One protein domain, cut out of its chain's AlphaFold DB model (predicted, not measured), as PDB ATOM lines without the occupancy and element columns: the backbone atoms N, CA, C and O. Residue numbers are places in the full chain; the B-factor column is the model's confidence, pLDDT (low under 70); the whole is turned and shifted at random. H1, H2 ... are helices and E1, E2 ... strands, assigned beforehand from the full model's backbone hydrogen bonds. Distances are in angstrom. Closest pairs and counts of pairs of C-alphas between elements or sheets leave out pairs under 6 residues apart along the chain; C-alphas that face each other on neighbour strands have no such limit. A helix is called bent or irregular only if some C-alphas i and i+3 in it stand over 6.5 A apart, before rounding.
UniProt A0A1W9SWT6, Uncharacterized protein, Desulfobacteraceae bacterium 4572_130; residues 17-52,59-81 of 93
ATOM      1  N   LEU A  17     203.869 171.049 137.477       95.19
ATOM      2  CA  LEU A  17     204.027 172.500 137.504       95.19
ATOM      3  C   LEU A  17     202.915 173.149 138.330       95.19
ATOM      4  O   LEU A  17     201.738 173.048 137.987       95.19
ATOM      5  N   MET A  18     203.291 173.868 139.386       96.38
ATOM      6  CA  MET A  18     202.382 174.734 140.135       96.38
ATOM      7  C   MET A  18     202.726 176.198 139.872       96.38
ATOM      8  O   MET A  18     203.888 176.587 139.941       96.38
ATOM      9  N   VAL A  19     201.715 177.019 139.595       96.38
ATOM     10  CA  VAL A  19     201.890 178.457 139.355       96.38
ATOM     11  C   VAL A  19     200.995 179.294 140.258       96.38
ATOM     12  O   VAL A  19     199.835 178.958 140.490       96.38
ATOM     13  N   LEU A  20     201.536 180.408 140.748       96.69
ATOM     14  CA  LEU A  20     200.851 181.299 141.692       96.69
ATOM     15  C   LEU A  20     199.899 182.290 141.010       96.69
ATOM     16  O   LEU A  20     198.948 182.752 141.627       96.69
ATOM     17  N   CYS A  21     200.164 182.632 139.746       96.62
ATOM     18  CA  CYS A  21     199.412 183.643 139.009       96.62
ATOM     19  C   CYS A  21     198.409 183.006 138.040       96.62
ATOM     20  O   CYS A  21     198.766 182.143 137.228       96.62
ATOM     21  N   LYS A  22     197.163 183.498 138.067       95.19
ATOM     22  CA  LYS A  22     196.089 183.077 137.155       95.19
ATOM     23  C   LYS A  22     196.449 183.316 135.687       95.19
ATOM     24  O   LYS A  22     196.166 182.456 134.857       95.19
ATOM     25  N   CYS A  23     197.099 184.435 135.364       96.38
ATOM     26  CA  CYS A  23     197.512 184.739 133.991       96.38
ATOM     27  C   CYS A  23     198.541 183.721 133.488       96.38
ATOM     28  O   CYS A  23     198.366 183.158 132.413       96.38
ATOM     29  N   CYS A  24     199.553 183.394 134.302       96.06
ATOM     30  CA  CYS A  24     200.540 182.367 133.962       96.06
ATOM     31  C   CYS A  24     199.892 180.990 133.780       96.06
ATOM     32  O   CYS A  24     200.203 180.290 132.819       96.06
ATOM     33  N   TYR A  25     198.968 180.616 134.673       97.38
ATOM     34  CA  TYR A  25     198.193 179.381 134.539       97.38
ATOM     35  C   TYR A  25     197.439 179.339 133.208       97.38
ATOM     36  O   TYR A  25     197.557 178.362 132.471       97.38
ATOM     37  N   GLY A  26     196.730 180.419 132.867       96.81
ATOM     38  CA  GLY A  26     196.011 180.552 131.603       96.81
ATOM     39  C   GLY A  26     196.931 180.390 130.395       96.81
ATOM     40  O   GLY A  26     196.677 179.535 129.552       96.81
ATOM     41  N   SER A  27     198.039 181.133 130.337       97.06
ATOM     42  CA  SER A  27     198.998 181.044 129.227       97.06
ATOM     43  C   SER A  27     199.567 179.633 129.044       97.06
ATOM     44  O   SER A  27     199.698 179.165 127.913       97.06
ATOM     45  N   LEU A  28     199.881 178.931 130.140       97.50
ATOM     46  CA  LEU A  28     200.381 177.555 130.091       97.50
ATOM     47  C   LEU A  28     199.308 176.572 129.611       97.50
ATOM     48  O   LEU A  28     199.591 175.739 128.756       97.50
ATOM     49  N   LYS A  29     198.073 176.688 130.115       97.38
ATOM     50  CA  LYS A  29     196.948 175.835 129.701       97.38
ATOM     51  C   LYS A  29     196.560 176.050 128.241       97.38
ATOM     52  O   LYS A  29     196.259 175.080 127.556       97.38
ATOM     53  N   ILE A  30     196.604 177.291 127.762       97.00
ATOM     54  CA  ILE A  30     196.362 177.627 126.355       97.00
ATOM     55  C   ILE A  30     197.439 176.992 125.468       97.00
ATOM     56  O   ILE A  30     197.111 176.332 124.485       97.00
ATOM     57  N   ALA A  31     198.716 177.141 125.831       97.12
ATOM     58  CA  ALA A  31     199.808 176.515 125.090       97.12
ATOM     59  C   ALA A  31     199.687 174.983 125.084       97.12
ATOM     60  O   ALA A  31     199.810 174.370 124.028       97.12
ATOM     61  N   GLU A  32     199.396 174.373 126.237       97.56
ATOM     62  CA  GLU A  32     199.161 172.931 126.344       97.56
ATOM     63  C   GLU A  32     198.023 172.479 125.419       97.56
ATOM     64  O   GLU A  32     198.188 171.513 124.678       97.56
ATOM     65  N   PHE A  33     196.892 173.189 125.436       97.56
ATOM     66  CA  PHE A  33     195.737 172.888 124.596       97.56
ATOM     67  C   PHE A  33     196.099 172.935 123.106       97.56
ATOM     68  O   PHE A  33     195.928 171.941 122.405       97.56
ATOM     69  N   TYR A  34     196.663 174.043 122.619       97.81
ATOM     70  CA  TYR A  34     196.985 174.176 121.195       97.81
ATOM     71  C   TYR A  34     198.058 173.188 120.725       97.81
ATOM     72  O   TYR A  34     197.955 172.668 119.616       97.81
ATOM     73  N   LEU A  35     199.068 172.902 121.551       97.56
ATOM     74  CA  LEU A  35     200.123 171.950 121.195       97.56
ATOM     75  C   LEU A  35     199.631 170.503 121.176       97.56
ATOM     76  O   LEU A  35     200.105 169.726 120.355       97.56
ATOM     77  N   LYS A  36     198.665 170.139 122.028       96.94
ATOM     78  CA  LYS A  36     198.043 168.807 121.991       96.94
ATOM     79  C   LYS A  36     197.122 168.621 120.784       96.94
ATOM     80  O   LYS A  36     197.083 167.535 120.221       96.94
ATOM     81  N   GLN A  37     196.416 169.674 120.375       97.44
ATOM     82  CA  GLN A  37     195.413 169.594 119.307       97.44
ATOM     83  C   GLN A  37     195.987 169.796 117.895       97.44
ATOM     84  O   GLN A  37     195.317 169.469 116.920       97.44
ATOM     85  N   ASN A  38     197.196 170.352 117.754       97.75
ATOM     86  CA  ASN A  38     197.773 170.685 116.452       97.75
ATOM     87  C   ASN A  38     199.166 170.048 116.264       97.75
ATOM     88  O   ASN A  38     200.174 170.659 116.635       97.75
ATOM     89  N   PRO A  39     199.249 168.862 115.627       97.31
ATOM     90  CA  PRO A  39     200.514 168.162 115.380       97.31
ATOM     91  C   PRO A  39     201.523 168.976 114.560       97.31
ATOM     92  O   PRO A  39     202.727 168.917 114.804       97.31
ATOM     93  N   ASN A  40     201.051 169.791 113.612       98.06
ATOM     94  CA  ASN A  40     201.923 170.635 112.793       98.06
ATOM     95  C   ASN A  40     202.567 171.753 113.622       98.06
ATOM     96  O   ASN A  40     203.765 172.017 113.492       98.06
ATOM     97  N   LEU A  41     201.787 172.399 114.494       97.88
ATOM     98  CA  LEU A  41     202.297 173.391 115.440       97.88
ATOM     99  C   LEU A  41     203.248 172.743 116.451       97.88
ATOM    100  O   LEU A  41     204.329 173.281 116.689       97.88
ATOM    101  N   LEU A  42     202.884 171.579 116.991       97.94
ATOM    102  CA  LEU A  42     203.725 170.805 117.901       97.94
ATOM    103  C   LEU A  42     205.090 170.501 117.279       97.94
ATOM    104  O   LEU A  42     206.114 170.782 117.894       97.94
ATOM    105  N   ASN A  43     205.116 170.016 116.035       98.19
ATOM    106  CA  ASN A  43     206.354 169.740 115.309       98.19
ATOM    107  C   ASN A  43     207.208 171.001 115.124       98.19
ATOM    108  O   ASN A  43     208.421 170.958 115.332       98.19
ATOM    109  N   LYS A  44     206.598 172.141 114.770       98.00
ATOM    110  CA  LYS A  44     207.317 173.423 114.655       98.00
ATOM    111  C   LYS A  44     207.921 173.855 115.992       98.00
ATOM    112  O   LYS A  44     209.083 174.247 116.034       98.00
ATOM    113  N   VAL A  45     207.158 173.755 117.078       97.81
ATOM    114  CA  VAL A  45     207.620 174.130 118.421       97.81
ATOM    115  C   VAL A  45     208.714 173.186 118.919       97.81
ATOM    116  O   VAL A  45     209.747 173.662 119.385       97.81
ATOM    117  N   ASN A  46     208.560 171.871 118.748       98.19
ATOM    118  CA  ASN A  46     209.574 170.893 119.145       98.19
ATOM    119  C   ASN A  46     210.881 171.041 118.353       98.19
ATOM    120  O   ASN A  46     211.946 170.884 118.939       98.19
ATOM    121  N   LYS A  47     210.840 171.449 117.076       98.12
ATOM    122  CA  LYS A  47     212.058 171.807 116.321       98.12
ATOM    123  C   LYS A  47     212.827 172.974 116.949       98.12
ATOM    124  O   LYS A  47     214.054 172.974 116.931       98.12
ATOM    125  N   VAL A  48     212.128 173.970 117.498       97.62
ATOM    126  CA  VAL A  48     212.772 175.095 118.199       97.62
ATOM    127  C   VAL A  48     213.325 174.643 119.549       97.62
ATOM    128  O   VAL A  48     214.471 174.949 119.861       97.62
ATOM    129  N   LEU A  49     212.543 173.885 120.321       97.69
ATOM    130  CA  LEU A  49     212.942 173.372 121.636       97.69
ATOM    131  C   LEU A  49     214.130 172.398 121.566       97.69
ATOM    132  O   LEU A  49     214.967 172.401 122.468       97.69
ATOM    133  N   ALA A  50     214.251 171.627 120.483       97.75
ATOM    134  CA  ALA A  50     215.346 170.680 120.277       97.75
ATOM    135  C   ALA A  50     216.731 171.347 120.277       97.75
ATOM    136  O   ALA A  50     217.701 170.717 120.683       97.75
ATOM    137  N   LYS A  51     216.827 172.638 119.912       97.25
ATOM    138  CA  LYS A  51     218.077 173.420 120.007       97.25
ATOM    139  C   LYS A  51     218.612 173.525 121.439       97.25
ATOM    140  O   LYS A  51     219.788 173.796 121.635       97.25
ATOM    141  N   GLU A  52     217.741 173.326 122.424       96.69
ATOM    142  CA  GLU A  52     218.058 173.349 123.850       96.69
ATOM    143  C   GLU A  52     217.885 171.966 124.502       96.69
ATOM    144  O   GLU A  52     217.765 171.872 125.720       96.69
ATOM    145  N   THR A  59     202.652 165.947 129.066       95.75
ATOM    146  CA  THR A  59     202.492 165.002 130.187       95.75
ATOM    147  C   THR A  59     202.428 165.670 131.564       95.75
ATOM    148  O   THR A  59     201.865 165.100 132.499       95.75
ATOM    149  N   VAL A  60     202.956 166.892 131.702       95.81
ATOM    150  CA  VAL A  60     202.957 167.648 132.968       95.81
ATOM    151  C   VAL A  60     201.542 168.010 133.408       95.81
ATOM    152  O   VAL A  60     200.773 168.600 132.647       95.81
ATOM    153  N   LYS A  61     201.221 167.778 134.688       96.56
ATOM    154  CA  LYS A  61     200.030 168.377 135.306       96.56
ATOM    155  C   LYS A  61     200.351 169.808 135.720       96.56
ATOM    156  O   LYS A  61     201.212 170.048 136.565       96.56
ATOM    157  N   ILE A  62     199.624 170.752 135.137       97.06
ATOM    158  CA  ILE A  62     199.715 172.177 135.460       97.06
ATOM    159  C   ILE A  62     198.589 172.508 136.442       97.06
ATOM    160  O   ILE A  62     197.415 172.323 136.113       97.06
ATOM    161  N   LYS A  63     198.921 173.010 137.635       97.44
ATOM    162  CA  LYS A  63     197.947 173.455 138.643       97.44
ATOM    163  C   LYS A  63     198.165 174.921 139.012       97.44
ATOM    164  O   LYS A  63     199.291 175.397 139.128       97.44
ATOM    165  N   HIS A  64     197.071 175.638 139.241       98.00
ATOM    166  CA  HIS A  64     197.122 176.942 139.892       98.00
ATOM    167  C   HIS A  64     197.202 176.763 141.411       98.00
ATOM    168  O   HIS A  64     196.543 175.880 141.963       98.00
ATOM    169  N   PHE A  65     197.950 177.627 142.091       97.62
ATOM    170  CA  PHE A  65     198.177 177.567 143.534       97.62
ATOM    171  C   PHE A  65     196.880 177.515 144.338       97.62
ATOM    172  O   PHE A  65     196.710 176.626 145.165       97.62
ATOM    173  N   LEU A  66     195.907 178.377 144.025       96.50
ATOM    174  CA  LEU A  66     194.606 178.348 144.704       96.50
ATOM    175  C   LEU A  66     193.888 177.001 144.531       96.50
ATOM    176  O   LEU A  66     193.218 176.541 145.447       96.50
ATOM    177  N   SER A  67     194.035 176.346 143.375       95.88
ATOM    178  CA  SER A  67     193.454 175.017 143.160       95.88
ATOM    179  C   SER A  67     194.158 173.949 143.988       95.88
ATOM    180  O   SER A  67     193.476 173.058 144.477       95.88
ATOM    181  N   VAL A  68     195.477 174.048 144.180       96.81
ATOM    182  CA  VAL A  68     196.225 173.163 145.088       96.81
ATOM    183  C   VAL A  68     195.760 173.375 146.527       96.81
ATOM    184  O   VAL A  68     195.362 172.419 147.186       96.81
ATOM    185  N   LEU A  69     195.700 174.627 146.988       96.81
ATOM    186  CA  LEU A  69     195.207 174.959 148.326       96.81
ATOM    187  C   LEU A  69     193.785 174.427 148.565       96.81
ATOM    188  O   LEU A  69     193.505 173.837 149.603       96.81
ATOM    189  N   HIS A  70     192.890 174.611 147.596       95.50
ATOM    190  CA  HIS A  70     191.481 174.261 147.749       95.50
ATOM    191  C   HIS A  70     191.196 172.764 147.568       95.50
ATOM    192  O   HIS A  70     190.404 172.204 148.319       95.50
ATOM    193  N   LYS A  71     191.798 172.116 146.560       95.25
ATOM    194  CA  LYS A  71     191.485 170.726 146.183       95.25
ATOM    195  C   LYS A  71     192.445 169.707 146.786       95.25
ATOM    196  O   LYS A  71     191.996 168.630 147.159       95.25
ATOM    197  N   ASP A  72     193.735 170.035 146.865       95.56
ATOM    198  CA  ASP A  72     194.759 169.082 147.305       95.56
ATOM    199  C   ASP A  72     195.023 169.192 148.818       95.56
ATOM    200  O   ASP A  72     195.169 168.174 149.481       95.56
ATOM    201  N   ILE A  73     195.066 170.413 149.371       96.06
ATOM    202  CA  ILE A  73     195.364 170.659 150.802       96.06
ATOM    203  C   ILE A  73     194.093 170.787 151.653       96.06
ATOM    204  O   ILE A  73     194.077 170.336 152.798       96.06
ATOM    205  N   GLN A  74     193.027 171.355 151.082       94.81
ATOM    206  CA  GLN A  74     191.728 171.617 151.713       94.81
ATOM    207  C   GLN A  74     191.742 172.696 152.808       94.81
ATOM    208  O   GLN A  74     192.707 172.911 153.543       94.81
ATOM    209  N   CYS A  75     190.604 173.379 152.961       94.06
ATOM    210  CA  CYS A  75     190.449 174.482 153.912       94.06
ATOM    211  C   CYS A  75     190.596 174.062 155.386       94.06
ATOM    212  O   CYS A  75     190.965 174.895 156.210       94.06
ATOM    213  N   SER A  76     190.297 172.808 155.732       95.12
ATOM    214  CA  SER A  76     190.475 172.256 157.085       95.12
ATOM    215  C   SER A  76     191.941 172.298 157.517       95.12
ATOM    216  O   SER A  76     192.247 172.862 158.566       95.12
ATOM    217  N   THR A  77     192.846 171.797 156.671       96.75
ATOM    218  CA  THR A  77     194.297 171.853 156.893       96.75
ATOM    219  C   THR A  77     194.779 173.298 156.943       96.75
ATOM    220  O   THR A  77     195.516 173.679 157.840       96.75
ATOM    221  N   LEU A  78     194.313 174.163 156.036       95.06
ATOM    222  CA  LEU A  78     194.725 175.572 156.056       95.06
ATOM    223  C   LEU A  78     194.354 176.262 157.372       95.06
ATOM    224  O   LEU A  78     195.160 177.022 157.903       95.06
ATOM    225  N   LYS A  79     193.172 175.965 157.928       94.25
ATOM    226  CA  LYS A  79     192.716 176.523 159.209       94.25
ATOM    227  C   LYS A  79     193.618 176.133 160.382       94.25
ATOM    228  O   LYS A  79     193.823 176.981 161.247       94.25
ATOM    229  N   SER A  80     194.175 174.916 160.419       96.56
ATOM    230  CA  SER A  80     195.068 174.496 161.514       96.56
ATOM    231  C   SER A  80     196.409 175.241 161.514       96.56
ATOM    232  O   SER A  80     197.047 175.356 162.557       96.56
ATOM    233  N   HIS A  81     196.812 175.815 160.375       95.44
ATOM    234  CA  HIS A  81     198.042 176.600 160.241       95.44
ATOM    235  C   HIS A  81     197.857 178.115 160.460       95.44
ATOM    236  O   HIS A  81     198.839 178.862 160.451       95.44
TER     237      HIS A  81
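AT A GLANCE: This is residues 17 to 52 and 59 to 81 of the 93 residues of an uncharacterized protein of Desulfobacteraceae bacterium 4572_130 (UniProt A0A1W9SWT6). An open, drawn-out string of three helices has a tiny two-strand sheet, E1 and E2, near its middle; H1 runs off from the sheet one way and H3 the opposite way along the long axis. At the far end of H1 the helix H2 turns off at a corner, as in an L, and its residues 47 to 52 stick out free, while H3 has a sharp kink in its second half. The printed part has 59 residues, with three named helices and two named strands in the order E1, H1, H2, E2, H3; the sheet has the order E1, E2 and is parallel, and the class is mostly helix. The whole is only just extended, close to loose, with a radius of gyration of the C-alphas of 15.8 A, and its C-alphas span 48 by 23 by 19 A.

HOW THE PARTS SIT: Begin at residues 17 to 19, the strand E1, and set beside it residues 62 to 64, the strand E2, its parallel neighbour at an angle of 24 degrees. You will find C-alphas that face each other at 17 and 62, 4.8 A apart, and at 19 and 64, 5.0 A apart. Across the pair, N 63 and O 17 are within hydrogen-bond range at 2.8 A, and N 19 and O 63 at 3.0 A. A tight link of two residues leads from E1 to the helix H1, residues 22 to 37. The closest C-alphas of H1 and E2 are those of Tyr 25 and His 64, 6.0 A apart; those of H1 and E1 are Tyr 25 and Val 19, 6.1 A apart. Go on over the tight link at Asn 38 to the helix H2, residues 39 to 52. H1 and H2 touch only at the corner by their link, H1 with residues 34 to 36 alone and H2 with residues 41 to 42 alone; their closest C-alphas are those of Leu 35 and Leu 42, 5.0 A apart. They stand at a steep tilt of 65 degrees, opposite ways. E2 is joined by a tight link, with no residue between, to the helix H3, residues 65 to 80. The closest C-alphas of H3 and E1 are those of Phe 65 and Val 19, 5.7 A apart. H3 is apart from H1 and from H2, and E1 is apart from H2. Within H1 every O i to N i+4 pair is within hydrogen-bond range; in H2 it is 8 of 10 and in H3 7 of 12.

IN THESE COORDINATES: Find C-alpha 17 at (204.027, 172.500, 137.504), where E1 begins; it measures 6.6 A from first to last C-alpha. H1 starts at C-alpha 22 and is 22.4 A long. H2 runs 20.2 A from C-alpha 39 to C-alpha 52 at (218.058, 173.349, 123.850). After the cut, look for E2, 7.0 A long. H3 measures 18.5 A and ends at C-alpha 80, (195.068, 174.496, 161.514). It is irregular, with C-alphas 72 and 75 at 9.6 A, and has a kink of 94 degrees near residue 74.

THE WHOLE: The two C-alphas farthest apart are those of Asn 40 and Ser 80, at 49.4 A. Residues 53 to 58 are not printed, and C-alphas 52 and 59 stand 18.8 A apart across that cut, which lies in the link from H2 to E2. The links that are printed whole are tight. Residues 36 to 41, 47 to 52 and 71 to 76 stand free. The mean pLDDT of the printed part is 96.8, and no printed residue is under 70.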